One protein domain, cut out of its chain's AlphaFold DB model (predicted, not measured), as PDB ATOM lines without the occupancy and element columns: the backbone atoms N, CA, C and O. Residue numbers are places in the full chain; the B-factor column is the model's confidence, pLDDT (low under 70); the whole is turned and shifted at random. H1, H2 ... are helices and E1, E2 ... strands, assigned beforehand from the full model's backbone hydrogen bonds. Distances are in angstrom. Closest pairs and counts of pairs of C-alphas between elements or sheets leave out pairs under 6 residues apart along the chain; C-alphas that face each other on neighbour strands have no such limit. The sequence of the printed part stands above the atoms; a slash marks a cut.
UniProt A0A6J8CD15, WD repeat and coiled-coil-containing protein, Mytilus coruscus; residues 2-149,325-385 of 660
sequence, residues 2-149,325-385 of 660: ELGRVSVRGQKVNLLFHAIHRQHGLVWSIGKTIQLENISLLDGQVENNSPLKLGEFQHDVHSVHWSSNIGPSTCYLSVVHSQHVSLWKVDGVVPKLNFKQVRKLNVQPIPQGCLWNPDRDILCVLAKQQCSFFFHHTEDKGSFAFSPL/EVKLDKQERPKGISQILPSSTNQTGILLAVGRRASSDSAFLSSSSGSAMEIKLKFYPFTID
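Overview. This is residues 2 to 149 and 325 to 385 of the 660 residues of the protein "WD repeat and coiled-coil-containing protein" of Mytilus coruscus (UniProt A0A6J8CD15). What shape do these coordinates draw? Four small antiparallel sheets stand in an open arc, like part of a propeller: the sheet E1 E15 E14 E13, strongly twisted, at one end, then E2 E3 E4, then E5 E6 E7 E8, and E9 E10 E11 E12 at the other end. What is it made of? The printed part has 209 residues with fifteen named strands and one named helix, H1, which comes between E13 and E14; it is mostly strand, though just 104 residues, under half, are in named elements. How large is it? It is compact, with a radius of gyration of the C-alphas of 17.5 A and spans of 50 by 43 by 35 A.

Arrangement. How is the first sheet built? Edge strand E1, residues 2 to 7, is antiparallel to E15, residues 372 to 381, with N 3 and O 375 2.9 A apart. E15 is antiparallel to E14, residues 349 to 357, with N 352 and O 378 2.8 A apart, and E14 to edge strand E13, residues 332 to 340, which bends by 66 degrees at residue 335, with N 338 and O 351 3.0 A apart. H1, residues 342 to 345, is not on any of the four sheets and is too short for an O i to N i+4 pair; its one O i to N i+3 pair is within hydrogen-bond range. What comes next in space? The closest C-alphas of E1 and E2, residues 25 to 30, are those of Val 6 and Ile 30, 5.4 A apart. E2, E3, residues 33 to 37, and E4, residues 52 to 56, form a meander, each strand the antiparallel neighbour of the one before, with N 28 and O 35 3.0 A and N 54 and O 34 2.9 A apart. How do the other sheets follow? E5, residues 61 to 66, E6, 74 to 81, E7, 85 to 93, and E8, 96 to 105, form a second meander, with N 65 and O 78 2.9 A, N 77 and O 88 2.8 A, and N 89 and O 100 2.8 A apart. E9, residues 114 to 116, E10, 122 to 126, E11, 131 to 135, and E12, 142 to 145, form a third, with N 115 and O 124 2.8 A, N 123 and O 134 2.8 A, and N 133 and O 144 2.7 A apart. The three meanders are a stack of sheets, face to face in turn: the closest C-alphas of E2 and E5 are those of Ser 29 and Val 61, 6.2 A apart, and of E5 and E9 those of His 65 and Cys 114, 7.3 A apart.

Along the chain. Where does E1 begin? C-alpha 2 is at (1.892, 22.174, 123.779). Which strands are longest by residues? E8 and E15, 10 residues each, measure 26.7 A and 28.5 A; E15 ends with C-alpha 381 at (3.132, 5.566, 116.005).

Size, cuts and confidence. Where is the chain cut? Residues 150 to 324 are not printed, and C-alphas 149 and 325 are 39.9 A apart. Which links are long? E1 to E2, E3 to E4 and E14 to E15. Where is confidence low? The mean pLDDT of the printed part is 84.2; 32 residues are under 70, among them 358 to 371.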
ATOM      1  N   GLU A   2       2.244  21.620 122.459       88.19
ATOM      2  CA  GLU A   2       1.892  22.174 123.779       88.19
ATOM      3  C   GLU A   2       0.437  22.663 123.795       88.19
ATOM      4  O   GLU A   2       0.068  23.518 123.001       88.19
ATOM      5  N   LEU A   3      -0.393  22.144 124.708       85.50
ATOM      6  CA  LEU A   3      -1.796  22.573 124.847       85.50
ATOM      7  C   LEU A   3      -1.978  23.739 125.821       85.50
ATOM      8  O   LEU A   3      -3.071  24.293 125.923       85.50
ATOM      9  N   GLY A   4      -0.922  24.101 126.547       83.88
ATOM     10  CA  GLY A   4      -0.942  25.155 127.553       83.88
ATOM     11  C   GLY A   4      -1.315  24.654 128.950       83.88
ATOM     12  O   GLY A   4      -1.215  23.465 129.270       83.88
ATOM     13  N   ARG A   5      -1.689  25.599 129.819       82.69
ATOM     14  CA  ARG A   5      -2.011  25.328 131.226       82.69
ATOM     15  C   ARG A   5      -3.483  24.999 131.392       82.69
ATOM     16  O   ARG A   5      -4.338  25.863 131.226       82.69
ATOM     17  N   VAL A   6      -3.768  23.765 131.790       77.81
ATOM     18  CA  VAL A   6      -5.129  23.280 132.023       77.81
ATOM     19  C   VAL A   6      -5.295  22.967 133.506       77.81
ATOM     20  O   VAL A   6      -4.446  22.312 134.120       77.81
ATOM     21  N   SER A   7      -6.393  23.434 134.106       72.19
ATOM     22  CA  SER A   7      -6.792  22.987 135.442       72.19
ATOM     23  C   SER A   7      -7.470  21.629 135.306       72.19
ATOM     24  O   SER A   7      -8.646  21.533 134.964       72.19
ATOM     25  N   VAL A   8      -6.710  20.561 135.539       65.62
ATOM     26  CA  VAL A   8      -7.263  19.203 135.535       65.62
ATOM     27  C   VAL A   8      -7.699  18.871 136.957       65.62
ATOM     28  O   VAL A   8      -6.868  18.740 137.859       65.62
ATOM     29  N   ARG A   9      -9.012  18.760 137.177       59.91
ATOM     30  CA  ARG A   9      -9.572  18.363 138.474       59.91
ATOM     31  C   ARG A   9      -9.578  16.840 138.601       59.91
ATOM     32  O   ARG A   9     -10.282  16.159 137.866       59.91
ATOM     33  N   GLY A  10      -8.836  16.324 139.579       56.78
ATOM     34  CA  GLY A  10      -8.819  14.901 139.924       56.78
ATOM     35  C   GLY A  10      -7.927  14.032 139.028       56.78
ATOM     36  O   GLY A  10      -7.400  14.465 138.004       56.78
ATOM     37  N   GLN A  11      -7.715  12.786 139.458       53.81
ATOM     38  CA  GLN A  11      -6.917  11.794 138.724       53.81
ATOM     39  C   GLN A  11      -7.701  11.183 137.535       53.81
ATOM     40  O   GLN A  11      -7.096  10.918 136.504       53.81
ATOM     41  N   LYS A  12      -9.046  11.171 137.602       63.25
ATOM     42  CA  LYS A  12      -9.986  10.394 136.757       63.25
ATOM     43  C   LYS A  12     -10.435  11.007 135.422       63.25
ATOM     44  O   LYS A  12     -11.487  10.638 134.897       63.25
ATOM     45  N   VAL A  13      -9.711  11.973 134.866       69.75
ATOM     46  CA  VAL A  13     -10.159  12.675 133.648       69.75
ATOM     47  C   VAL A  13      -9.332  12.220 132.454       69.75
ATOM     48  O   VAL A  13      -8.127  12.445 132.436       69.75
ATOM     49  N   ASN A  14      -9.979  11.620 131.452       84.38
ATOM     50  CA  ASN A  14      -9.408  11.465 130.118       84.38
ATOM     51  C   ASN A  14      -9.686  12.744 129.314       84.38
ATOM     52  O   ASN A  14     -10.772  12.908 128.765       84.38
ATOM     53  N   LEU A  15      -8.705  13.646 129.237       86.06
ATOM     54  CA  LEU A  15      -8.807  14.908 128.489       86.06
ATOM     55  C   LEU A  15      -9.069  14.716 126.992       86.06
ATOM     56  O   LEU A  15      -9.538  15.643 126.342       86.06
ATOM     57  N   LEU A  16      -8.741  13.545 126.443       89.69
ATOM     58  CA  LEU A  16      -8.916  13.249 125.023       89.69
ATOM     59  C   LEU A  16     -10.205  12.467 124.729       89.69
ATOM     60  O   LEU A  16     -10.462  12.133 123.573       89.69
ATOM     61  N   PHE A  17     -11.022  12.190 125.750       88.75
ATOM     62  CA  PHE A  17     -12.291  11.483 125.599       88.75
ATOM     63  C   PHE A  17     -13.253  12.291 124.723       88.75
ATOM     64  O   PHE A  17     -13.676  13.378 125.114       88.75
ATOM     65  N   HIS A  18     -13.565  11.779 123.529       90.25
ATOM     66  CA  HIS A  18     -14.346  12.479 122.497       90.25
ATOM     67  C   HIS A  18     -13.811  13.879 122.123       90.25
ATOM     68  O   HIS A  18     -14.543  14.710 121.599       90.25
ATOM     69  N   ALA A  19     -12.528  14.167 122.362       92.38
ATOM     70  CA  ALA A  19     -11.946  15.479 122.068       92.38
ATOM     71  C   ALA A  19     -11.490  15.630 120.606       92.38
ATOM     72  O   ALA A  19     -11.225  16.738 120.149       92.38
ATOM     73  N   ILE A  20     -11.378  14.529 119.857       92.06
ATOM     74  CA  ILE A  20     -10.895  14.527 118.470       92.06
ATOM     75  C   ILE A  20     -12.067  14.262 117.532       92.06
ATOM     76  O   ILE A  20     -12.675  13.197 117.585       92.06
ATOM     77  N   HIS A  21     -12.340  15.211 116.642       91.56
ATOM     78  CA  HIS A  21     -13.273  15.038 115.538       91.56
ATOM     79  C   HIS A  21     -12.528  14.675 114.254       91.56
ATOM     80  O   HIS A  21     -11.524  15.305 113.915       91.56
ATOM     81  N   ARG A  22     -13.056  13.721 113.478       86.00
ATOM     82  CA  ARG A  22     -12.406  13.224 112.252       86.00
ATOM     83  C   ARG A  22     -12.165  14.312 111.200       86.00
ATOM     84  O   ARG A  22     -11.187  14.231 110.468       86.00
ATOM     85  N   GLN A  23     -13.052  15.306 111.116       86.06
ATOM     86  CA  GLN A  23     -12.981  16.385 110.118       86.06
ATOM     87  C   GLN A  23     -12.514  17.733 110.684       86.06
ATOM     88  O   GLN A  23     -12.131  18.609 109.913       86.06
ATOM     89  N   HIS A  24     -12.606  17.947 112.001       88.94
ATOM     90  CA  HIS A  24     -12.322  19.260 112.606       88.94
ATOM     91  C   HIS A  24     -11.043  19.268 113.442       88.94
ATOM     92  O   HIS A  24     -10.476  20.334 113.660       88.94
ATOM     93  N   GLY A  25     -10.561  18.096 113.862       90.56
ATOM     94  CA  GLY A  25      -9.370  17.966 114.687       90.56
ATOM     95  C   GLY A  25      -9.676  17.964 116.182       90.56
ATOM     96  O   GLY A  25     -10.760  17.581 116.624       90.56
ATOM     97  N   LEU A  26      -8.673  18.337 116.966       93.50
ATOM     98  CA  LEU A  26      -8.701  18.318 118.418       93.50
ATOM     99  C   LEU A  26      -9.334  19.588 118.975       93.50
ATOM    100  O   LEU A  26      -8.891  20.690 118.663       93.50
ATOM    101  N   VAL A  27     -10.288  19.417 119.886       93.81
ATOM    102  CA  VAL A  27     -10.823  20.490 120.721       93.81
ATOM    103  C   VAL A  27     -10.378  20.303 122.169       93.81
ATOM    104  O   VAL A  27     -10.370  19.190 122.690       93.81
ATOM    105  N   TRP A  28     -10.000  21.386 122.841       93.12
ATOM    106  CA  TRP A  28      -9.701  21.368 124.275       93.12
ATOM    107  C   TRP A  28     -10.020  22.715 124.915       93.12
ATOM    108  O   TRP A  28     -10.221  23.717 124.227       93.12
ATOM    109  N   SER A  29     -10.080  22.745 126.245       91.06
ATOM    110  CA  SER A  29     -10.274  23.979 127.001       91.06
ATOM    111  C   SER A  29      -9.001  24.431 127.716       91.06
ATOM    112  O   SER A  29      -8.217  23.629 128.225       91.06
ATOM    113  N   ILE A  30      -8.822  25.750 127.788       89.38
ATOM    114  CA  ILE A  30      -7.824  26.425 128.621       89.38
ATOM    115  C   ILE A  30      -8.592  27.404 129.509       89.38
ATOM    116  O   ILE A  30      -8.947  28.513 129.091       89.38
ATOM    117  N   GLY A  31      -8.910  26.957 130.727       87.75
ATOM    118  CA  GLY A  31      -9.761  27.688 131.668       87.75
ATOM    119  C   GLY A  31     -11.156  27.920 131.089       87.75
ATOM    120  O   GLY A  31     -11.971  27.004 131.020       87.75
ATOM    121  N   LYS A  32     -11.411  29.150 130.651       91.12
ATOM    122  CA  LYS A  32     -12.689  29.590 130.076       91.12
ATOM    123  C   LYS A  32     -12.732  29.555 128.552       91.12
ATOM    124  O   LYS A  32     -13.790  29.750 127.961       91.12
ATOM    125  N   THR A  33     -11.588  29.365 127.906       91.88
ATOM    126  CA  THR A  33     -11.472  29.429 126.445       91.88
ATOM    127  C   THR A  33     -11.502  28.036 125.836       91.88
ATOM    128  O   THR A  33     -10.982  27.096 126.437       91.88
ATOM    129  N   ILE A  34     -12.091  27.911 124.647       93.56
ATOM    130  CA  ILE A  34     -12.037  26.687 123.841       93.56
ATOM    131  C   ILE A  34     -11.102  26.918 122.658       93.56
ATOM    132  O   ILE A  34     -11.214  27.925 121.956       93.56
ATOM    133  N   GLN A  35     -10.202  25.965 122.450       93.31
ATOM    134  CA  GLN A  35      -9.226  25.934 121.371       93.31
ATOM    135  C   GLN A  35      -9.546  24.773 120.427       93.31
ATOM    136  O   GLN A  35      -9.971  23.709 120.883       93.31
ATOM    137  N   LEU A  36      -9.341  24.983 119.128       93.56
ATOM    138  CA  LEU A  36      -9.484  23.976 118.080       93.56
ATOM    139  C   LEU A  36      -8.228  23.943 117.218       93.56
ATOM    140  O   LEU A  36      -7.774  24.981 116.741       93.56
ATOM    141  N   GLU A  37      -7.711  22.752 116.950       90.75
ATOM    142  CA  GLU A  37      -6.573  22.584 116.055       90.75
ATOM    143  C   GLU A  37      -6.684  21.305 115.238       90.75
ATOM    144  O   GLU A  37      -7.042  20.243 115.754       90.75
ATOM    145  N   ASN A  38      -6.340  21.392 113.953       87.31
ATOM    146  CA  ASN A  38      -6.174  20.199 113.143       87.31
ATOM    147  C   ASN A  38      -4.838  19.536 113.492       87.31
ATOM    148  O   ASN A  38      -3.786  20.161 113.375       87.31
ATOM    149  N   ILE A  39      -4.886  18.274 113.912       86.06
ATOM    150  CA  ILE A  39      -3.678  17.535 114.265       86.06
ATOM    151  C   ILE A  39      -2.944  17.161 112.978       86.06
ATOM    152  O   ILE A  39      -3.401  16.295 112.233       86.06
ATOM    153  N   SER A  40      -1.782  17.769 112.755       84.25
ATOM    154  CA  SER A  40      -0.811  17.351 111.747       84.25
ATOM    155  C   SER A  40       0.380  16.655 112.404       84.25
ATOM    156  O   SER A  40       0.775  16.954 113.537       84.25
ATOM    157  N   LEU A  41       0.934  15.669 111.697       84.31
ATOM    158  CA  LEU A  41       2.144  14.967 112.113       84.31
ATOM    159  C   LEU A  41       3.278  15.303 111.151       84.31
ATOM    160  O   LEU A  41       3.152  15.069 109.950       84.31
ATOM    161  N   LEU A  42       4.394  15.771 111.702       81.31
ATOM    162  CA  LEU A  42       5.653  15.958 110.989       81.31
ATOM    163  C   LEU A  42       6.712  15.091 111.657       81.31
ATOM    164  O   LEU A  42       6.898  15.156 112.872       81.31
ATOM    165  N   ASP A  43       7.354  14.224 110.875       77.88
ATOM    166  CA  ASP A  43       8.390  13.297 111.347       77.88
ATOM    167  C   ASP A  43       7.980  12.462 112.580       77.88
ATOM    168  O   ASP A  43       8.778  12.181 113.476       77.88
ATOM    169  N   GLY A  44       6.705  12.059 112.645       75.56
ATOM    170  CA  GLY A  44       6.163  11.268 113.757       75.56
ATOM    171  C   GLY A  44       5.954  12.061 115.053       75.56
ATOM    172  O   GLY A  44       5.713  11.463 116.102       75.56
ATOM    173  N   GLN A  45       6.024  13.392 115.006       82.06
ATOM    174  CA  GLN A  45       5.689  14.281 116.115       82.06
ATOM    175  C   GLN A  45       4.450  15.113 115.795       82.06
ATOM    176  O   GLN A  45       4.186  15.444 114.644       82.06
ATOM    177  N   VAL A  46       3.691  15.466 116.836       85.12
ATOM    178  CA  VAL A  46       2.561  16.395 116.708       85.12
ATOM    179  C   VAL A  46       3.109  17.804 116.532       85.12
ATOM    180  O   VAL A  46       3.754  18.312 117.463       85.12
ATOM    181  N   GLU A  47       2.842  18.406 115.373       84.69
ATOM    182  CA  GLU A  47       3.225  19.786 115.081       84.69
ATOM    183  C   GLU A  47       2.578  20.759 116.073       84.69
ATOM    184  O   GLU A  47       1.515  20.501 116.631       84.69
ATOM    185  N   ASN A  48       3.261  21.872 116.329       79.62
ATOM    186  CA  ASN A  48       2.684  23.002 117.047       79.62
ATOM    187  C   ASN A  48       2.156  23.986 116.006       79.62
ATOM    188  O   ASN A  48       2.935  24.809 115.522       79.62
ATOM    189  N   ASN A  49       0.872  23.912 115.663       80.81
ATOM    190  CA  ASN A  49       0.246  24.989 114.908       80.81
ATOM    191  C   ASN A  49      -0.316  26.037 115.875       80.81
ATOM    192  O   ASN A  49      -0.277  25.890 117.098       80.81
ATOM    193  N   SER A  50      -0.789  27.154 115.327       84.69
ATOM    194  CA  SER A  50      -1.546  28.128 116.107       84.69
ATOM    195  C   SER A  50      -2.988  27.629 116.251       84.69
ATOM    196  O   SER A  50      -3.688  27.566 115.233       84.69
ATOM    197  N   PRO A  51      -3.461  27.305 117.466       89.62
ATOM    198  CA  PRO A  51      -4.839  26.886 117.652       89.62
ATOM    199  C   PRO A  51      -5.810  28.017 117.320       89.62
ATOM    200  O   PRO A  51      -5.560  29.191 117.603       89.62
ATOM    201  N   LEU A  52      -6.956  27.650 116.754       90.56
ATOM    202  CA  LEU A  52      -8.080  28.549 116.559       90.56
ATOM    203  C   LEU A  52      -8.837  28.701 117.885       90.56
ATOM    204  O   LEU A  52      -9.468  27.750 118.358       90.56
ATOM    205  N   LYS A  53      -8.830  29.908 118.462       92.31
ATOM    206  CA  LYS A  53      -9.696  30.240 119.603       92.31
ATOM    207  C   LYS A  53     -11.140  30.297 119.114       92.31
ATOM    208  O   LYS A  53     -11.526  31.231 118.421       92.31
ATOM    209  N   LEU A  54     -11.942  29.313 119.505       91.19
ATOM    210  CA  LEU A  54     -13.346  29.242 119.112       91.19
ATOM    211  C   LEU A  54     -14.214  30.247 119.889       91.19
ATOM    212  O   LEU A  54     -15.132  30.856 119.342       91.19
ATOM    213  N   GLY A  55     -13.916  30.442 121.173       89.00
ATOM    214  CA  GLY A  55     -14.685  31.338 122.030       89.00
ATOM    215  C   GLY A  55     -14.218  31.339 123.479       89.00
ATOM    216  O   GLY A  55     -13.255  30.659 123.853       89.00
ATOM    217  N   GLU A  56     -14.909  32.128 124.297       93.06
ATOM    218  CA  GLU A  56     -14.660  32.265 125.729       93.06
ATOM    219  C   GLU A  56     -15.975  32.272 126.507       93.06
ATOM    220  O   GLU A  56     -16.945  32.926 126.127       93.06
ATOM    221  N   PHE A  57     -16.000  31.519 127.601       91.31
ATOM    222  CA  PHE A  57     -17.167  31.343 128.452       91.31
ATOM    223  C   PHE A  57     -17.031  32.153 129.739       91.31
ATOM    224  O   PHE A  57     -15.942  32.501 130.178       91.31
ATOM    225  N   GLN A  58     -18.154  32.449 130.392       87.12
ATOM    226  CA  GLN A  58     -18.131  33.155 131.678       87.12
ATOM    227  C   GLN A  58     -17.575  32.274 132.809       87.12
ATOM    228  O   GLN A  58     -16.875  32.762 133.705       87.12
ATOM    229  N   HIS A  59     -17.869  30.975 132.745       87.56
ATOM    230  CA  HIS A  59     -17.464  29.968 133.719       87.56
ATOM    231  C   HIS A  59     -16.365  29.062 133.158       87.56
ATOM    232  O   HIS A  59     -16.187  28.962 131.943       87.56
ATOM    233  N   ASP A  60     -15.625  28.416 134.059       87.19
ATOM    234  CA  ASP A  60     -14.566  27.483 133.683       87.19
ATOM    235  C   ASP A  60     -15.143  26.250 132.980       87.19
ATOM    236  O   ASP A  60     -16.100  25.629 133.456       87.19
ATOM    237  N   VAL A  61     -14.503  25.875 131.873       90.25
ATOM    238  CA  VAL A  61     -14.845  24.701 131.073       90.25
ATOM    239  C   VAL A  61     -14.021  23.511 131.562       90.25
ATOM    240  O   VAL A  61     -12.791  23.509 131.471       90.25
ATOM    241  N   HIS A  62     -14.698  22.480 132.061       87.12
ATOM    242  CA  HIS A  62     -14.074  21.259 132.575       87.12
ATOM    243  C   HIS A  62     -13.701  20.265 131.481       87.12
ATOM    244  O   HIS A  62     -12.640  19.646 131.564       87.12
ATOM    245  N   SER A  63     -14.558  20.099 130.477       89.62
ATOM    246  CA  SER A  63     -14.299  19.217 129.345       89.62
ATOM    247  C   SER A  63     -15.146  19.601 128.138       89.62
ATOM    248  O   SER A  63     -16.117  20.354 128.236       89.62
ATOM    249  N   VAL A  64     -14.740  19.090 126.982       93.88
ATOM    250  CA  VAL A  64     -15.374  19.311 125.686       93.88
ATOM    251  C   VAL A  64     -15.425  17.978 124.949       93.88
ATOM    252  O   VAL A  64     -14.448  17.232 124.975       93.88
ATOM    253  N   HIS A  65     -16.564  17.660 124.335       94.81
ATOM    254  CA  HIS A  65     -16.784  16.369 123.675       94.81
ATOM    255  C   HIS A  65     -17.553  16.550 122.369       94.81
ATOM    256  O   HIS A  65     -18.647  17.122 122.369       94.81
ATOM    257  N   TRP A  66     -16.984  16.045 121.281       95.81
ATOM    258  CA  TRP A  66     -17.618  15.938 119.974       95.81
ATOM    259  C   TRP A  66     -18.601  14.770 119.930       95.81
ATOM    260  O   TRP A  66     -18.303  13.683 120.431       95.81
ATOM    261  N   SER A  67     -19.736  14.987 119.270       95.75
ATOM    262  CA  SER A  67     -20.549  13.903 118.729       95.75
ATOM    263  C   SER A  67     -19.938  13.370 117.431       95.75
ATOM    264  O   SER A  67     -19.056  13.993 116.832       95.75
ATOM    265  N   SER A  68     -20.468  12.250 116.948       91.81
ATOM    266  CA  SER A  68     -20.309  11.860 115.549       91.81
ATOM    267  C   SER A  68     -20.981  12.865 114.608       91.81
ATOM    268  O   SER A  68     -21.798  13.697 115.023       91.81
ATOM    269  N   ASN A  69     -20.644  12.774 113.323       91.38
ATOM    270  CA  ASN A  69     -21.349  13.501 112.278       91.38
ATOM    271  C   ASN A  69     -22.774  12.960 112.139       91.38
ATOM    272  O   ASN A  69     -22.963  11.776 111.889       91.38
ATOM    273  N   ILE A  70     -23.754  13.849 112.253       88.44
ATOM    274  CA  ILE A  70     -25.183  13.536 112.082       88.44
ATOM    275  C   ILE A  70     -25.669  14.001 110.705       88.44
ATOM    276  O   ILE A  70     -26.665  13.520 110.175       88.44
ATOM    277  N   GLY A  71     -24.920  14.910 110.081       86.75
ATOM    278  CA  GLY A  71     -25.056  15.263 108.675       86.75
ATOM    279  C   GLY A  71     -23.694  15.324 107.980       86.75
ATOM    280  O   GLY A  71     -22.660  15.128 108.620       86.75
ATOM    281  N   PRO A  72     -23.657  15.655 106.676       85.38
ATOM    282  CA  PRO A  72     -22.418  15.695 105.888       85.38
ATOM    283  C   PRO A  72     -21.315  16.586 106.480       85.38
ATOM    284  O   PRO A  72     -20.127  16.304 106.326       85.38
ATOM    285  N   SER A  73     -21.721  17.663 107.153       88.62
ATOM    286  CA  SER A  73     -20.848  18.650 107.792       88.62
ATOM    287  C   SER A  73     -21.487  19.208 109.065       88.62
ATOM    288  O   SER A  73     -21.351  20.397 109.353       88.62
ATOM    289  N   THR A  74     -22.280  18.385 109.752       93.31
ATOM    290  CA  THR A  74     -23.010  18.784 110.955       93.31
ATOM    291  C   THR A  74     -22.718  17.795 112.064       93.31
ATOM    292  O   THR A  74     -22.973  16.597 111.918       93.31
ATOM    293  N   CYS A  75     -22.236  18.314 113.183       95.44
ATOM    294  CA  CYS A  75     -22.058  17.581 114.429       95.44
ATOM    295  C   CYS A  75     -22.468  18.469 115.613       95.44
ATOM    296  O   CYS A  75     -22.858  19.631 115.449       95.44
ATOM    297  N   TYR A  76     -22.381  17.924 116.818       96.75
ATOM    298  CA  TYR A  76     -22.582  18.654 118.055       96.75
ATOM    299  C   TYR A  76     -21.313  18.663 118.898       96.75
ATOM    300  O   TYR A  76     -20.507  17.733 118.899       96.75
ATOM    301  N   LEU A  77     -21.170  19.737 119.664       96.88
ATOM    302  CA  LEU A  77     -20.138  19.899 120.669       96.88
ATOM    303  C   LEU A  77     -20.810  20.111 122.024       96.88
ATOM    304  O   LEU A  77     -21.532  21.093 122.231       96.88
ATOM    305  N   SER A  78     -20.556  19.205 122.965       96.69
ATOM    306  CA  SER A  78     -20.913  19.417 124.366       96.69
ATOM    307  C   SER A  78     -19.758  20.074 125.103       96.69
ATOM    308  O   SER A  78     -18.635  19.573 125.073       96.69
ATOM    309  N   VAL A  79     -20.050  21.175 125.787       95.69
ATOM    310  CA  VAL A  79     -19.109  21.907 126.635       95.69
ATOM    311  C   VAL A  79     -19.584  21.776 128.075       95.69
ATOM    312  O   VAL A  79     -20.673  22.246 128.418       95.69
ATOM    313  N   VAL A  80     -18.781  21.115 128.903       94.00
ATOM    314  CA  VAL A  80     -19.102  20.793 130.296       94.00
ATOM    315  C   VAL A  80     -18.548  21.878 131.209       94.00
ATOM    316  O   VAL A  80     -17.340  22.110 131.259       94.00
ATOM    317  N   HIS A  81     -19.436  22.517 131.963       91.81
ATOM    318  CA  HIS A  81     -19.115  23.502 132.996       91.81
ATOM    319  C   HIS A  81     -19.267  22.879 134.385       91.81
ATOM    320  O   HIS A  81     -19.659  21.723 134.539       91.81
ATOM    321  N   SER A  82     -18.983  23.652 135.431       86.94
ATOM    322  CA  SER A  82     -19.103  23.191 136.821       86.94
ATOM    323  C   SER A  82     -20.524  22.783 137.231       86.94
ATOM    324  O   SER A  82     -20.671  21.882 138.056       86.94
ATOM    325  N   GLN A  83     -21.548  23.436 136.674       87.62
ATOM    326  CA  GLN A  83     -22.956  23.273 137.072       87.62
ATOM    327  C   GLN A  83     -23.889  22.847 135.932       87.62
ATOM    328  O   GLN A  83     -25.037  22.497 136.187       87.62
ATOM    329  N   HIS A  84     -23.441  22.928 134.682       93.00
ATOM    330  CA  HIS A  84     -24.294  22.672 133.528       93.00
ATOM    331  C   HIS A  84     -23.476  22.191 132.330       93.00
ATOM    332  O   HIS A  84     -22.259  22.370 132.276       93.00
ATOM    333  N   VAL A  85     -24.160  21.646 131.333       96.00
ATOM    334  CA  VAL A  85     -23.599  21.315 130.021       96.00
ATOM    335  C   VAL A  85     -24.255  22.212 128.981       96.00
ATOM    336  O   VAL A  85     -25.476  22.333 128.942       96.00
ATOM    337  N   SER A  86     -23.469  22.863 128.132       95.94
ATOM    338  CA  SER A  86     -23.997  23.601 126.976       95.94
ATOM    339  C   SER A  86     -23.777  22.795 125.700       95.94
ATOM    340  O   SER A  86     -22.673  22.295 125.485       95.94
ATOM    341  N   LEU A  87     -24.820  22.666 124.877       96.94
ATOM    342  CA  LEU A  87     -24.775  21.955 123.602       96.94
ATOM    343  C   LEU A  87     -24.797  22.933 122.442       96.94
ATOM    344  O   LEU A  87     -25.653  23.821 122.376       96.94
ATOM    345  N   TRP A  88     -23.871  22.720 121.519       96.81
ATOM    346  CA  TRP A  88     -23.632  23.574 120.370       96.81
ATOM    347  C   TRP A  88     -23.745  22.741 119.107       96.81
ATOM    348  O   TRP A  88     -23.052  21.739 118.971       96.81
ATOM    349  N   LYS A  89     -24.609  23.157 118.186       96.25
ATOM    350  CA  LYS A  89     -24.595  22.661 116.816       96.25
ATOM    351  C   LYS A  89     -23.410  23.289 116.099       96.25
ATOM    352  O   LYS A  89     -23.226  24.507 116.189       96.25
ATOM    353  N   VAL A  90     -22.639  22.459 115.413       95.75
ATOM    354  CA  VAL A  90     -21.472  22.859 114.637       95.75
ATOM    355  C   VAL A  90     -21.721  22.482 113.186       95.75
ATOM    356  O   VAL A  90     -21.839  21.303 112.865       95.75
ATOM    357  N   ASP A  91     -21.831  23.496 112.330       94.69
ATOM    358  CA  ASP A  91     -22.041  23.338 110.892       94.69
ATOM    359  C   ASP A  91     -20.815  23.834 110.110       94.69
ATOM    360  O   ASP A  91     -20.249  24.886 110.415       94.69
ATOM    361  N   GLY A  92     -20.443  23.114 109.051       91.19
ATOM    362  CA  GLY A  92     -19.386  23.496 108.115       91.19
ATOM    363  C   GLY A  92     -18.100  22.693 108.290       91.19
ATOM    364  O   GLY A  92     -18.092  21.600 108.845       91.19
ATOM    365  N   VAL A  93     -16.995  23.224 107.769       86.94
ATOM    366  CA  VAL A  93     -15.664  22.602 107.848       86.94
ATOM    367  C   VAL A  93     -14.621  23.655 108.185       86.94
ATOM    368  O   VAL A  93     -14.747  24.814 107.789       86.94
ATOM    369  N   VAL A  94     -13.573  23.263 108.909       83.94
ATOM    370  CA  VAL A  94     -12.466  24.161 109.270       83.94
ATOM    371  C   VAL A  94     -11.859  24.775 107.994       83.94
ATOM    372  O   VAL A  94     -11.626  24.043 107.032       83.94
ATOM    373  N   PRO A  95     -11.605  26.102 107.948       80.81
ATOM    374  CA  PRO A  95     -11.720  27.075 109.045       80.81
ATOM    375  C   PRO A  95     -13.095  27.757 109.182       80.81
ATOM    376  O   PRO A  95     -13.283  28.559 110.091       80.81
ATOM    377  N   LYS A  96     -14.061  27.479 108.301       88.19
ATOM    378  CA  LYS A  96     -15.386  28.120 108.284       88.19
ATOM    379  C   LYS A  96     -16.416  27.270 109.029       88.19
ATOM    380  O   LYS A  96     -17.244  26.602 108.411       88.19
ATOM    381  N   LEU A  97     -16.346  27.303 110.357       91.31
ATOM    382  CA  LEU A  97     -17.327  26.664 111.234       91.31
ATOM    383  C   LEU A  97     -18.366  27.679 111.720       91.31
ATOM    384  O   LEU A  97     -18.032  28.826 112.012       91.31
ATOM    385  N   ASN A  98     -19.619  27.247 111.829       93.38
ATOM    386  CA  ASN A  98     -20.702  27.993 112.458       93.38
ATOM    387  C   ASN A  98     -21.124  27.276 113.740       93.38
ATOM    388  O   ASN A  98     -21.444  26.089 113.711       93.38
ATOM    389  N   PHE A  99     -21.139  28.012 114.849       94.31
ATOM    390  CA  PHE A  99     -21.553  27.510 116.152       94.31
ATOM    391  C   PHE A  99     -22.875  28.147 116.563       94.31
ATOM    392  O   PHE A  99     -22.971  29.366 116.722       94.31
ATOM    393  N   LYS A 100     -23.883  27.312 116.818       95.00
ATOM    394  CA  LYS A 100     -25.168  27.740 117.375       95.00
ATOM    395  C   LYS A 100     -25.454  26.970 118.653       95.00
ATOM    396  O   LYS A 100     -25.593  25.750 118.617       95.00
ATOM    397  N   GLN A 101     -25.589  27.666 119.780       95.00
ATOM    398  CA  GLN A 101     -26.039  27.016 121.008       95.00
ATOM    399  C   GLN A 101     -27.476  26.524 120.814       95.00
ATOM    400  O   GLN A 101     -28.371  27.305 120.495       95.00
ATOM    401  N   VAL A 102     -27.697  25.226 121.005       96.00
ATOM    402  CA  VAL A 102     -29.012  24.597 120.829       96.00
ATOM    403  C   VAL A 102     -29.663  24.235 122.157       96.00
ATOM    404  O   VAL A 102     -30.891  24.302 122.262       96.00
ATOM    405  N   ARG A 103     -28.878  23.913 123.195       95.00
ATOM    406  CA  ARG A 103     -29.395  23.597 124.537       95.00
ATOM    407  C   ARG A 103     -28.446  23.998 125.664       95.00
ATOM    408  O   ARG A 103     -27.238  24.146 125.472       95.00
ATOM    409  N   LYS A 104     -29.011  24.127 126.864       95.19
ATOM    410  CA  LYS A 104     -28.301  24.220 128.143       95.19
ATOM    411  C   LYS A 104     -28.941  23.219 129.103       95.19
ATOM    412  O   LYS A 104     -30.140  23.284 129.331       95.19
ATOM    413  N   LEU A 105     -28.151  22.285 129.613       95.12
ATOM    414  CA  LEU A 105     -28.589  21.185 130.463       95.12
ATOM    415  C   LEU A 105     -28.099  21.450 131.884       95.12
ATOM    416  O   LEU A 105     -26.891  21.487 132.115       95.12
ATOM    417  N   ASN A 106     -29.010  21.614 132.842       93.44
ATOM    418  CA  ASN A 106     -28.667  21.861 134.248       93.44
ATOM    419  C   ASN A 106     -28.344  20.546 134.978       93.44
ATOM    420  O   ASN A 106     -28.966  20.196 135.975       93.44
ATOM    421  N   VAL A 107     -27.386  19.792 134.436       91.12
ATOM    422  CA  VAL A 107     -26.917  18.511 134.972       91.12
ATOM    423  C   VAL A 107     -25.410  18.599 135.168       91.12
ATOM    424  O   VAL A 107     -24.708  19.171 134.334       91.12
ATOM    425  N   GLN A 108     -24.915  18.021 136.264       91.88
ATOM    426  CA  GLN A 108     -23.488  17.904 136.546       91.88
ATOM    427  C   GLN A 108     -23.006  16.481 136.216       91.88
ATOM    428  O   GLN A 108     -23.285  15.557 136.989       91.88
ATOM    429  N   PRO A 109     -22.281  16.282 135.100       93.06
ATOM    430  CA  PRO A 109     -21.784  14.965 134.734       93.06
ATOM    431  C   PRO A 109     -20.679  14.496 135.688       93.06
ATOM    432  O   PRO A 109     -19.890  15.296 136.201       93.06
ATOM    433  N   ILE A 110     -20.574  13.183 135.886       91.12
ATOM    434  CA  ILE A 110     -19.348  12.563 136.402       91.12
ATOM    435  C   ILE A 110     -18.212  12.724 135.370       91.12
ATOM    436  O   ILE A 110     -18.482  12.991 134.194       91.12
ATOM    437  N   PRO A 111     -16.931  12.568 135.753       84.81
ATOM    438  CA  PRO A 111     -15.838  12.526 134.782       84.81
ATOM    439  C   PRO A 111     -16.109  11.488 133.684       84.81
ATOM    440  O   PRO A 111     -16.471  10.360 133.999       84.81
ATOM    441  N   GLN A 112     -15.937  11.874 132.413       84.94
ATOM    442  CA  GLN A 112     -16.279  11.044 131.239       84.94
ATOM    443  C   GLN A 112     -17.774  10.658 131.163       84.94
ATOM    444  O   GLN A 112     -18.143   9.691 130.509       84.94
ATOM    445  N   GLY A 113     -18.650  11.420 131.824       91.94
ATOM    446  CA  GLY A 113     -20.087  11.159 131.885       91.94
ATOM    447  C   GLY A 113     -20.900  11.693 130.706       91.94
ATOM    448  O   GLY A 113     -22.109  11.518 130.705       91.94
ATOM    449  N   CYS A 114     -20.290  12.360 129.725       95.12
ATOM    450  CA  CYS A 114     -20.973  12.773 128.496       95.12
ATOM    451  C   CYS A 114     -20.734  11.722 127.408       95.12
ATOM    452  O   CYS A 114     -19.654  11.682 126.822       95.12
ATOM    453  N   LEU A 115     -21.732  10.874 127.167       96.50
ATOM    454  CA  LEU A 115     -21.677   9.754 126.235       96.50
ATOM    455  C   LEU A 115     -22.567  10.038 125.024       96.50
ATOM    456  O   LEU A 115     -23.794   9.936 125.103       96.50
ATOM    457  N   TRP A 116     -21.950  10.383 123.901       96.94
ATOM    458  CA  TRP A 116     -22.650  10.494 122.624       96.94
ATOM    459  C   TRP A 116     -22.968   9.107 122.077       96.94
ATOM    460  O   TRP A 116     -22.110   8.222 122.107       96.94
ATOM    461  N   ASN A 117     -24.190   8.917 121.581       96.31
ATOM    462  CA  ASN A 117     -24.504   7.747 120.772       96.31
ATOM    463  C   ASN A 117     -23.645   7.784 119.489       96.31
ATOM    464  O   ASN A 117     -23.462   8.868 118.927       96.31
ATOM    465  N   PRO A 118     -23.083   6.646 119.046       93.12
ATOM    466  CA  PRO A 118     -22.161   6.617 117.911       93.12
ATOM    467  C   PRO A 118     -22.802   7.068 116.597       93.12
ATOM    468  O   PRO A 118     -22.123   7.738 115.820       93.12
ATOM    469  N   ASP A 119     -24.092   6.791 116.392       91.00
ATOM    470  CA  ASP A 119     -24.750   6.970 115.091       91.00
ATOM    471  C   ASP A 119     -25.959   7.917 115.125       91.00
ATOM    472  O   ASP A 119     -26.552   8.206 114.086       91.00
ATOM    473  N   ARG A 120     -26.351   8.415 116.304       92.31
ATOM    474  CA  ARG A 120     -27.610   9.157 116.486       92.31
ATOM    475  C   ARG A 120     -27.430  10.482 117.212       92.31
ATOM    476  O   ARG A 120     -26.498  10.669 117.992       92.31
ATOM    477  N   ASP A 121     -28.393  11.384 117.007       93.69
ATOM    478  CA  ASP A 121     -28.529  12.650 117.741       93.69
ATOM    479  C   ASP A 121     -29.040  12.418 119.173       93.69
ATOM    480  O   ASP A 121     -30.146  12.825 119.536       93.69
ATOM    481  N   ILE A 122     -28.256  11.684 119.968       95.88
ATOM    482  CA  ILE A 122     -28.573  11.326 121.350       95.88
ATOM    483  C   ILE A 122     -27.330  11.533 122.213       95.88
ATOM    484  O   ILE A 122     -26.312  10.854 122.060       95.88
ATOM    485  N   LEU A 123     -27.441  12.438 123.182       97.62
ATOM    486  CA  LEU A 123     -26.487  12.594 124.269       97.62
ATOM    487  C   LEU A 123     -27.025  11.938 125.539       97.62
ATOM    488  O   LEU A 123     -28.064  12.333 126.068       97.62
ATOM    489  N   CYS A 124     -26.256  11.004 126.081       97.38
ATOM    490  CA  CYS A 124     -26.437  10.475 127.422       97.38
ATOM    491  C   CYS A 124     -25.510  11.216 128.400       97.38
ATOM    492  O   CYS A 124     -24.306  11.341 128.174       97.38
ATOM    493  N   VAL A 125     -26.071  11.732 129.493       97.50
ATOM    494  CA  VAL A 125     -25.352  12.408 130.573       97.50
ATOM    495  C   VAL A 125     -25.470  11.583 131.847       97.50
ATOM    496  O   VAL A 125     -26.552  11.427 132.414       97.50
ATOM    497  N   LEU A 126     -24.330  11.087 132.317       96.25
ATOM    498  CA  LEU A 126     -24.194  10.339 133.556       96.25
ATOM    499  C   LEU A 126     -23.904  11.300 134.707       96.25
ATOM    500  O   LEU A 126     -22.812  11.857 134.812       96.25
ATOM    501  N   ALA A 127     -24.877  11.479 135.591       94.44
ATOM    502  CA  ALA A 127     -24.683  12.058 136.912       94.44
ATOM    503  C   ALA A 127     -24.360  10.948 137.927       94.44
ATOM    504  O   ALA A 127     -24.441   9.758 137.629       94.44
ATOM    505  N   LYS A 128     -24.000  11.322 139.162       92.12
ATOM    506  CA  LYS A 128     -23.587  10.347 140.192       92.12
ATOM    507  C   LYS A 128     -24.607   9.231 140.423       92.12
ATOM    508  O   LYS A 128     -24.190   8.114 140.684       92.12
ATOM    509  N   GLN A 129     -25.899   9.533 140.351       94.00
ATOM    510  CA  GLN A 129     -26.993   8.601 140.653       94.00
ATOM    511  C   GLN A 129     -28.034   8.529 139.531       94.00
ATOM    512  O   GLN A 129     -29.041   7.857 139.683       94.00
ATOM    513  N   GLN A 130     -27.838   9.230 138.416       94.38
ATOM    514  CA  GLN A 130     -28.853   9.315 137.371       94.38
ATOM    515  C   GLN A 130     -28.211   9.290 135.992       94.38
ATOM    516  O   GLN A 130     -27.141   9.859 135.783       94.38
ATOM    517  N   CYS A 131     -28.894   8.643 135.058       96.94
ATOM    518  CA  CYS A 131     -28.576   8.655 133.641       96.94
ATOM    519  C   CYS A 131     -29.711   9.372 132.904       96.94
ATOM    520  O   CYS A 131     -30.867   8.948 132.994       96.94
ATOM    521  N   SER A 132     -29.375  10.452 132.201       97.25
ATOM    522  CA  SER A 132     -30.337  11.283 131.476       97.25
ATOM    523  C   SER A 132     -29.969  11.365 130.001       97.25
ATOM    524  O   SER A 132     -28.811  11.562 129.650       97.25
ATOM    525  N   PHE A 133     -30.962  11.250 129.138       97.44
ATOM    526  CA  PHE A 133     -30.865  11.300 127.692       97.44
ATOM    527  C   PHE A 133     -31.450  12.606 127.176       97.44
ATOM    528  O   PHE A 133     -32.513  13.056 127.608       97.44
ATOM    529  N   PHE A 134     -30.771  13.184 126.201       96.62
ATOM    530  CA  PHE A 134     -31.192  14.374 125.488       96.62
ATOM    531  C   PHE A 134     -31.024  14.086 124.003       96.62
ATOM    532  O   PHE A 134     -29.947  13.668 123.592       96.62
ATOM    533  N   PHE A 135     -32.066  14.291 123.208       94.69
ATOM    534  CA  PHE A 135     -32.090  13.846 121.813       94.69
ATOM    535  C   PHE A 135     -32.952  14.765 120.952       94.69
ATOM    536  O   PHE A 135     -33.761  15.509 121.507       94.69
ATOM    537  N   HIS A 136     -32.747  14.755 119.634       90.75
ATOM    538  CA  HIS A 136     -33.296  15.749 118.699       90.75
ATOM    539  C   HIS A 136     -32.906  17.179 119.119       90.75
ATOM    540  O   HIS A 136     -33.701  18.001 119.582       90.75
ATOM    541  N   HIS A 137     -31.610  17.494 119.107       89.25
ATOM    542  CA  HIS A 137     -31.123  18.728 119.733       89.25
ATOM    543  C   HIS A 137     -31.591  20.010 119.034       89.25
ATOM    544  O   HIS A 137     -31.678  21.059 119.684       89.25
ATOM    545  N   THR A 138     -31.914  19.921 117.746       87.12
ATOM    546  CA  THR A 138     -32.345  21.037 116.897       87.12
ATOM    547  C   THR A 138     -33.859  21.140 116.737       87.12
ATOM    548  O   THR A 138     -34.380  22.255 116.769       87.12
ATOM    549  N   GLU A 139     -34.548  20.008 116.624       83.94
ATOM    550  CA  GLU A 139     -35.992  19.899 116.390       83.94
ATOM    551  C   GLU A 139     -36.650  19.176 117.569       83.94
ATOM    552  O   GLU A 139     -36.048  18.272 118.114       83.94
ATOM    553  N   ASP A 140     -37.844  19.594 117.994       82.81
ATOM    554  CA  ASP A 140     -38.664  18.906 119.014       82.81
ATOM    555  C   ASP A 140     -37.889  18.334 120.222       82.81
ATOM    556  O   ASP A 140     -37.661  17.132 120.367       82.81
ATOM    557  N   LYS A 141     -37.389  19.244 121.064       92.12
ATOM    558  CA  LYS A 141     -36.287  18.971 121.985       92.12
ATOM    559  C   LYS A 141     -36.590  17.917 123.066       92.12
ATOM    560  O   LYS A 141     -36.872  18.265 124.210       92.12
ATOM    561  N   GLY A 142     -36.393  16.641 122.751       93.06
ATOM    562  CA  GLY A 142     -36.681  15.525 123.648       93.06
ATOM    563  C   GLY A 142     -35.699  15.355 124.812       93.06
ATOM    564  O   GLY A 142     -34.492  15.618 124.693       93.06
ATOM    565  N   SER A 143     -36.223  14.886 125.949       95.31
ATOM    566  CA  SER A 143     -35.435  14.404 127.084       95.31
ATOM    567  C   SER A 143     -36.100  13.200 127.751       95.31
ATOM    568  O   SER A 143     -37.320  13.051 127.729       95.31
ATOM    569  N   PHE A 144     -35.284  12.324 128.323       95.62
ATOM    570  CA  PHE A 144     -35.722  11.151 129.071       95.62
ATOM    571  C   PHE A 144     -34.698  10.866 130.167       95.62
ATOM    572  O   PHE A 144     -33.522  11.155 129.987       95.62
ATOM    573  N   ALA A 145     -35.094  10.310 131.304       95.62
ATOM    574  CA  ALA A 145     -34.142   9.927 132.337       95.62
ATOM    575  C   ALA A 145     -34.565   8.616 132.977       95.62
ATOM    576  O   ALA A 145     -35.751   8.379 133.206       95.62
ATOM    577  N   PHE A 146     -33.579   7.786 133.303       94.81
ATOM    578  CA  PHE A 146     -33.832   6.668 134.197       94.81
ATOM    579  C   PHE A 146     -34.134   7.189 135.602       94.81
ATOM    580  O   PHE A 146     -33.695   8.278 136.004       94.81
ATOM    581  N   SER A 147     -34.867   6.379 136.360       89.81
ATOM    582  CA  SER A 147     -35.070   6.604 137.784       89.81
ATOM    583  C   SER A 147     -33.717   6.772 138.487       89.81
ATOM    584  O   SER A 147     -32.787   6.007 138.205       89.81
ATOM    585  N   PRO A 148     -33.578   7.759 139.386       91.31
ATOM    586  CA  PRO A 148     -32.377   7.893 140.192       91.31
ATOM    587  C   PRO A 148     -32.105   6.628 141.011       91.31
ATOM    588  O   PRO A 148     -33.021   5.992 141.531       91.31
ATOM    589  N   LEU A 149     -30.830   6.287 141.144       90.50
ATOM    590  CA  LEU A 149     -30.342   5.227 142.013       90.50
ATOM    591  C   LEU A 149     -30.353   5.725 143.462       90.50
ATOM    592  O   LEU A 149     -29.812   6.796 143.742       90.50
ATOM    593  N   GLU A 325       6.159  -0.130 126.494       55.22
ATOM    594  CA  GLU A 325       6.584   0.828 127.517       55.22
ATOM    595  C   GLU A 325       6.763   2.229 126.911       55.22
ATOM    596  O   GLU A 325       7.849   2.613 126.480       55.22
ATOM    597  N   VAL A 326       5.686   3.014 126.892       62.38
ATOM    598  CA  VAL A 326       5.784   4.461 126.708       62.38
ATOM    599  C   VAL A 326       6.382   5.041 127.987       62.38
ATOM    600  O   VAL A 326       5.690   5.257 128.983       62.38
ATOM    601  N   LYS A 327       7.701   5.250 127.977       66.25
ATOM    602  CA  LYS A 327       8.413   5.900 129.080       66.25
ATOM    603  C   LYS A 327       8.097   7.391 129.060       66.25
ATOM    604  O   LYS A 327       8.502   8.103 128.144       66.25
ATOM    605  N   LEU A 328       7.357   7.840 130.067       72.94
ATOM    606  CA  LEU A 328       7.203   9.259 130.364       72.94
ATOM    607  C   LEU A 328       8.343   9.737 131.260       72.94
ATOM    608  O   LEU A 328       8.948   8.952 131.996       72.94
ATOM    609  N   ASP A 329       8.598  11.042 131.233       77.25
ATOM    610  CA  ASP A 329       9.534  11.642 132.173       77.25
ATOM    611  C   ASP A 329       9.029  11.485 133.614       77.25
ATOM    612  O   ASP A 329       7.828  11.415 133.879       77.25
ATOM    613  N   LYS A 330       9.940  11.480 134.596       71.56
ATOM    614  CA  LYS A 330       9.589  11.247 136.015       71.56
ATOM    615  C   LYS A 330       8.487  12.184 136.541       71.56
ATOM    616  O   LYS A 330       7.710  11.783 137.409       71.56
ATOM    617  N   GLN A 331       8.419  13.406 136.011       74.88
ATOM    618  CA  GLN A 331       7.459  14.452 136.396       74.88
ATOM    619  C   GLN A 331       6.192  14.491 135.528       74.88
ATOM    620  O   GLN A 331       5.272  15.255 135.816       74.88
ATOM    621  N   GLU A 332       6.149  13.699 134.462       80.75
ATOM    622  CA  GLU A 332       5.036  13.633 133.529       80.75
ATOM    623  C   GLU A 332       4.033  12.553 133.947       80.75
ATOM    624  O   GLU A 332       4.393  11.500 134.485       80.75
ATOM    625  N   ARG A 333       2.746  12.807 133.710       77.81
ATOM    626  CA  ARG A 333       1.660  11.856 133.973       77.81
ATOM    627  C   ARG A 333       0.667  11.846 132.816       77.81
ATOM    628  O   ARG A 333       0.351  12.918 132.302       77.81
ATOM    629  N   PRO A 334       0.137  10.679 132.419       81.88
ATOM    630  CA  PRO A 334      -0.899  10.623 131.399       81.88
ATOM    631  C   PRO A 334      -2.177  11.281 131.937       81.88
ATOM    632  O   PRO A 334      -2.568  11.064 133.084       81.88
ATOM    633  N   LYS A 335      -2.795  12.124 131.113       85.38
ATOM    634  CA  LYS A 335      -4.036  12.864 131.392       85.38
ATOM    635  C   LYS A 335      -5.098  12.660 130.327       85.38
ATOM    636  O   LYS A 335      -6.218  13.118 130.482       85.38
ATOM    637  N   GLY A 336      -4.769  11.980 129.245       86.94
ATOM    638  CA  GLY A 336      -5.747  11.584 128.258       86.94
ATOM    639  C   GLY A 336      -5.109  10.725 127.195       86.94
ATOM    640  O   GLY A 336      -3.911  10.832 126.938       86.94
ATOM    641  N   ILE A 337      -5.917   9.866 126.604       87.94
ATOM    642  CA  ILE A 337      -5.508   8.966 125.542       87.94
ATOM    643  C   ILE A 337      -6.622   8.904 124.508       87.94
ATOM    644  O   ILE A 337      -7.803   8.849 124.854       87.94
ATOM    645  N   SER A 338      -6.231   8.932 123.244       88.69
ATOM    646  CA  SER A 338      -7.126   8.692 122.123       88.69
ATOM    647  C   SER A 338      -6.344   8.102 120.955       88.69
ATOM    648  O   SER A 338      -5.117   8.213 120.886       88.69
ATOM    649  N   GLN A 339      -7.048   7.447 120.044       86.62
ATOM    650  CA  GLN A 339      -6.473   6.954 118.802       86.62
ATOM    651  C   GLN A 339      -6.501   8.065 117.745       86.62
ATOM    652  O   GLN A 339      -7.491   8.780 117.611       86.62
ATOM    653  N   ILE A 340      -5.434   8.169 116.948       81.88
ATOM    654  CA  ILE A 340      -5.460   8.923 115.692       81.88
ATOM    655  C   ILE A 340      -5.636   7.940 114.539       81.88
ATOM    656  O   ILE A 340      -4.862   6.992 114.376       81.88
ATOM    657  N   LEU A 341      -6.681   8.183 113.751       68.62
ATOM    658  CA  LEU A 341      -6.965   7.465 112.517       68.62
ATOM    659  C   LEU A 341      -6.209   8.109 111.345       68.62
ATOM    660  O   LEU A 341      -6.047   9.330 111.310       68.62
ATOM    661  N   PRO A 342      -5.800   7.317 110.340       60.47
ATOM    662  CA  PRO A 342      -4.943   7.788 109.254       60.47
ATOM    663  C   PRO A 342      -5.571   8.887 108.383       60.47
ATOM    664  O   PRO A 342      -4.838   9.566 107.670       60.47
ATOM    665  N   SER A 343      -6.889   9.118 108.459       56.50
ATOM    666  CA  SER A 343      -7.566  10.155 107.669       56.50
ATOM    667  C   SER A 343      -7.084  11.580 107.947       56.50
ATOM    668  O   SER A 343      -7.264  12.433 107.085       56.50
ATOM    669  N   SER A 344      -6.484  11.852 109.111       55.84
ATOM    670  CA  SER A 344      -5.928  13.175 109.436       55.84
ATOM    671  C   SER A 344      -4.419  13.290 109.193       55.84
ATOM    672  O   SER A 344      -3.926  14.395 109.006       55.84
ATOM    673  N   THR A 345      -3.662  12.184 109.215       59.16
ATOM    674  CA  THR A 345      -2.196  12.253 109.384       59.16
ATOM    675  C   THR A 345      -1.380  11.229 108.581       59.16
ATOM    676  O   THR A 345      -0.171  11.133 108.787       59.16
ATOM    677  N   ASN A 346      -1.991  10.438 107.684       66.69
ATOM    678  CA  ASN A 346      -1.361   9.328 106.931       66.69
ATOM    679  C   ASN A 346      -0.660   8.254 107.798       66.69
ATOM    680  O   ASN A 346      -0.097   7.295 107.272       66.69
ATOM    681  N   GLN A 347      -0.702   8.388 109.123       73.69
ATOM    682  CA  GLN A 347      -0.078   7.510 110.103       73.69
ATOM    683  C   GLN A 347      -1.121   7.134 111.152       73.69
ATOM    684  O   GLN A 347      -1.927   7.961 111.570       73.69
ATOM    685  N   THR A 348      -1.099   5.878 111.591       78.75
ATOM    686  CA  THR A 348      -1.950   5.411 112.691       78.75
ATOM    687  C   THR A 348      -1.119   5.372 113.966       78.75
ATOM    688  O   THR A 348       0.041   4.953 113.952       78.75
ATOM    689  N   GLY A 349      -1.693   5.828 115.072       82.56
ATOM    690  CA  GLY A 349      -0.988   5.834 116.344       82.56
ATOM    691  C   GLY A 349      -1.864   6.254 117.510       82.56
ATOM    692  O   GLY A 349      -3.068   6.483 117.371       82.56
ATOM    693  N   ILE A 350      -1.233   6.350 118.672       86.06
ATOM    694  CA  ILE A 350      -1.864   6.792 119.912       86.06
ATOM    695  C   ILE A 350      -1.473   8.243 120.155       86.06
ATOM    696  O   ILE A 350      -0.289   8.585 120.144       86.06
ATOM    697  N   LEU A 351      -2.463   9.082 120.429       88.81
ATOM    698  CA  LEU A 351      -2.252  10.412 120.970       88.81
ATOM    699  C   LEU A 351      -2.359  10.357 122.490       88.81
ATOM    700  O   LEU A 351      -3.364   9.907 123.042       88.81
ATOM    701  N   LEU A 352      -1.320  10.836 123.161       89.75
ATOM    702  CA  LEU A 352      -1.240  10.883 124.609       89.75
ATOM    703  C   LEU A 352      -1.149  12.336 125.070       89.75
ATOM    704  O   LEU A 352      -0.185  13.034 124.756       89.75
ATOM    705  N   ALA A 353      -2.133  12.775 125.853       89.12
ATOM    706  CA  ALA A 353      -2.049  14.012 126.610       89.12
ATOM    707  C   ALA A 353      -1.289  13.745 127.907       89.12
ATOM    708  O   ALA A 353      -1.675  12.897 128.713       89.12
ATOM    709  N   VAL A 354      -0.198  14.470 128.104       88.19
ATOM    710  CA  VAL A 354       0.730  14.305 129.214       88.19
ATOM    711  C   VAL A 354       0.788  15.604 129.999       88.19
ATOM    712  O   VAL A 354       1.102  16.654 129.448       88.19
ATOM    713  N   GLY A 355       0.469  15.536 131.287       86.62
ATOM    714  CA  GLY A 355       0.543  16.669 132.196       86.62
ATOM    715  C   GLY A 355       1.828  16.673 133.009       86.62
ATOM    716  O   GLY A 355       2.234  15.639 133.543       86.62
ATOM    717  N   ARG A 356       2.425  17.854 133.153       85.31
ATOM    718  CA  ARG A 356       3.536  18.135 134.064       85.31
ATOM    719  C   ARG A 356       3.107  19.220 135.051       85.31
ATOM    720  O   ARG A 356       2.509  20.222 134.660       85.31
ATOM    721  N   ARG A 357       3.393  19.024 136.341       74.88
ATOM    722  CA  ARG A 357       3.177  20.072 137.355       74.88
ATOM    723  C   ARG A 357       4.228  21.169 137.200       74.88
ATOM    724  O   ARG A 357       5.401  20.863 136.983       74.88
ATOM    725  N   ALA A 358       3.812  22.427 137.331       66.94
ATOM    726  CA  ALA A 358       4.743  23.546 137.389       66.94
ATOM    727  C   ALA A 358       5.582  23.446 138.676       66.94
ATOM    728  O   ALA A 358       5.051  23.181 139.752       66.94
ATOM    729  N   SER A 359       6.898  23.640 138.574       57.09
ATOM    730  CA  SER A 359       7.873  23.412 139.655       57.09
ATOM    731  C   SER A 359       7.739  24.336 140.877       57.09
ATOM    732  O   SER A 359       8.515  24.198 141.817       57.09
ATOM    733  N   SER A 360       6.808  25.294 140.860       53.41
ATOM    734  CA  SER A 360       6.570  26.254 141.945       53.41
ATOM    735  C   SER A 360       5.407  25.887 142.868       53.41
ATOM    736  O   SER A 360       5.270  26.515 143.916       53.41
ATOM    737  N   ASP A 361       4.577  24.903 142.511       50.03
ATOM    738  CA  ASP A 361       3.508  24.441 143.396       50.03
ATOM    739  C   ASP A 361       4.109  23.498 144.441       50.03
ATOM    740  O   ASP A 361       4.719  22.476 144.115       50.03
ATOM    741  N   SER A 362       3.994  23.897 145.708       45.06
ATOM    742  CA  SER A 362       4.563  23.196 146.854       45.06
ATOM    743  C   SER A 362       4.168  21.713 146.865       45.06
ATOM    744  O   SER A 362       3.098  21.321 146.405       45.06
ATOM    745  N   ALA A 363       5.041  20.866 147.418       45.62
ATOM    746  CA  ALA A 363       4.898  19.406 147.473       45.62
ATOM    747  C   ALA A 363       3.664  18.892 148.255       45.62
ATOM    748  O   ALA A 363       3.531  17.687 148.474       45.62
ATOM    749  N   PHE A 364       2.760  19.777 148.677       42.50
ATOM    750  CA  PHE A 364       1.529  19.423 149.357       42.50
ATOM    751  C   PHE A 364       0.442  19.112 148.330       42.50
ATOM    752  O   PHE A 364      -0.005  19.957 147.558       42.50
ATOM    753  N   LEU A 365       0.039  17.845 148.309       43.84
ATOM    754  CA  LEU A 365      -1.038  17.332 147.478       43.84
ATOM    755  C   LEU A 365      -2.366  17.970 147.902       43.84
ATOM    756  O   LEU A 365      -3.046  17.455 148.786       43.84
ATOM    757  N   SER A 366      -2.780  19.051 147.242       35.81
ATOM    758  CA  SER A 366      -4.178  19.471 147.279       35.81
ATOM    759  C   SER A 366      -5.002  18.457 146.476       35.81
ATOM    760  O   SER A 366      -5.158  18.554 145.261       35.81
ATOM    761  N   SER A 367      -5.495  17.422 147.152       41.44
ATOM    762  CA  SER A 367      -6.328  16.366 146.559       41.44
ATOM    763  C   SER A 367      -7.703  16.870 146.088       41.44
ATOM    764  O   SER A 367      -8.392  16.154 145.364       41.44
ATOM    765  N   SER A 368      -8.093  18.103 146.442       40.16
ATOM    766  CA  SER A 368      -9.439  18.648 146.214       40.16
ATOM    767  C   SER A 368      -9.513  19.879 145.294       40.16
ATOM    768  O   SER A 368     -10.562  20.109 144.689       40.16
ATOM    769  N   SER A 369      -8.433  20.648 145.114       45.25
ATOM    770  CA  SER A 369      -8.385  21.798 144.198       45.25
ATOM    771  C   SER A 369      -7.499  21.468 142.995       45.25
ATOM    772  O   SER A 369      -6.338  21.095 143.142       45.25
ATOM    773  N   GLY A 370      -8.064  21.522 141.783       57.19
ATOM    774  CA  GLY A 370      -7.359  21.141 140.554       57.19
ATOM    775  C   GLY A 370      -6.036  21.891 140.396       57.19
ATOM    776  O   GLY A 370      -6.042  23.101 140.184       57.19
ATOM    777  N   SER A 371      -4.911  21.177 140.479       62.66
ATOM    778  CA  SER A 371      -3.589  21.762 140.248       62.66
ATOM    779  C   SER A 371      -3.459  22.151 138.778       62.66
ATOM    780  O   SER A 371      -3.706  21.315 137.900       62.66
ATOM    781  N   ALA A 372      -3.056  23.391 138.505       73.38
ATOM    782  CA  ALA A 372      -2.737  23.819 137.152       73.38
ATOM    783  C   ALA A 372      -1.567  22.976 136.624       73.38
ATOM    784  O   ALA A 372      -0.518  22.865 137.258       73.38
ATOM    785  N   MET A 373      -1.759  22.337 135.474       81.38
ATOM    786  CA  MET A 373      -0.739  21.506 134.843       81.38
ATOM    787  C   MET A 373      -0.466  22.010 133.436       81.38
ATOM    788  O   MET A 373      -1.384  22.390 132.712       81.38
ATOM    789  N   GLU A 374       0.802  21.990 133.048       88.06
ATOM    790  CA  GLU A 374       1.191  22.186 131.657       88.06
ATOM    791  C   GLU A 374       0.954  20.871 130.921       88.06
ATOM    792  O   GLU A 374       1.524  19.838 131.283       88.06
ATOM    793  N   ILE A 375       0.064  20.899 129.929       89.81
ATOM    794  CA  ILE A 375      -0.299  19.722 129.147       89.81
ATOM    795  C   ILE A 375       0.416  19.767 127.799       89.81
ATOM    796  O   ILE A 375       0.420  20.785 127.106       89.81
ATOM    797  N   LYS A 376       0.997  18.633 127.406       90.88
ATOM    798  CA  LYS A 376       1.596  18.415 126.088       90.88
ATOM    799  C   LYS A 376       1.007  17.173 125.439       90.88
ATOM    800  O   LYS A 376       0.699  16.199 126.119       90.88
ATOM    801  N   LEU A 377       0.891  17.192 124.120       91.19
ATOM    802  CA  LEU A 377       0.553  16.027 123.319       91.19
ATOM    803  C   LEU A 377       1.806  15.366 122.772       91.19
ATOM    804  O   LEU A 377       2.668  16.029 122.179       91.19
ATOM    805  N   LYS A 378       1.845  14.045 122.925       89.81
ATOM    806  CA  LYS A 378       2.831  13.150 122.325       89.81
ATOM    807  C   LYS A 378       2.105  12.149 121.434       89.81
ATOM    808  O   LYS A 378       1.067  11.616 121.824       89.81
ATOM    809  N   PHE A 379       2.649  11.911 120.248       88.25
ATOM    810  CA  PHE A 379       2.161  10.885 119.335       88.25
ATOM    811  C   PHE A 379       3.082   9.674 119.400       88.25
ATOM    812  O   PHE A 379       4.303   9.816 119.398       88.25
ATOM    813  N   TYR A 380       2.482   8.491 119.468       85.06
ATOM    814  CA  TYR A 380       3.184   7.219 119.454       85.06
ATOM    815  C   TYR A 380       2.699   6.421 118.246       85.06
ATOM    816  O   TYR A 380       1.604   5.849 118.304       85.06
ATOM    817  N   PRO A 381       3.471   6.400 117.143       79.81
ATOM    818  CA  PRO A 381       3.132   5.566 116.005       79.81
ATOM    819  C   PRO A 381       3.234   4.100 116.412       79.81
ATOM    820  O   PRO A 381       4.142   3.703 117.145       79.81
ATOM    821  N   PHE A 382       2.329   3.282 115.894       74.94
ATOM    822  CA  PHE A 382       2.507   1.838 115.905       74.94
ATOM    823  C   PHE A 382       2.399   1.321 114.478       74.94
ATOM    824  O   PHE A 382       1.511   1.704 113.715       74.94
ATOM    825  N   THR A 383       3.336   0.458 114.105       64.12
ATOM    826  CA  THR A 383       3.338  -0.163 112.786       64.12
ATOM    827  C   THR A 383       2.434  -1.380 112.836       64.12
ATOM    828  O   THR A 383       2.630  -2.280 113.649       64.12
ATOM    829  N   ILE A 384       1.432  -1.406 111.965       61.81
ATOM    830  CA  ILE A 384       0.589  -2.582 111.792       61.81
ATOM    831  C   ILE A 384       1.394  -3.601 110.987       61.81
ATOM    832  O   ILE A 384       1.536  -3.457 109.772       61.81
ATOM    833  N   ASP A 385       1.938  -4.622 111.648       58.69
ATOM    834  CA  ASP A 385       2.504  -5.756 110.923       58.69
ATOM    835  C   ASP A 385       1.356  -6.572 110.315       58.69
ATOM    836  O   ASP A 385       0.682  -7.373 110.968       58.69
TER     837      ASP A 385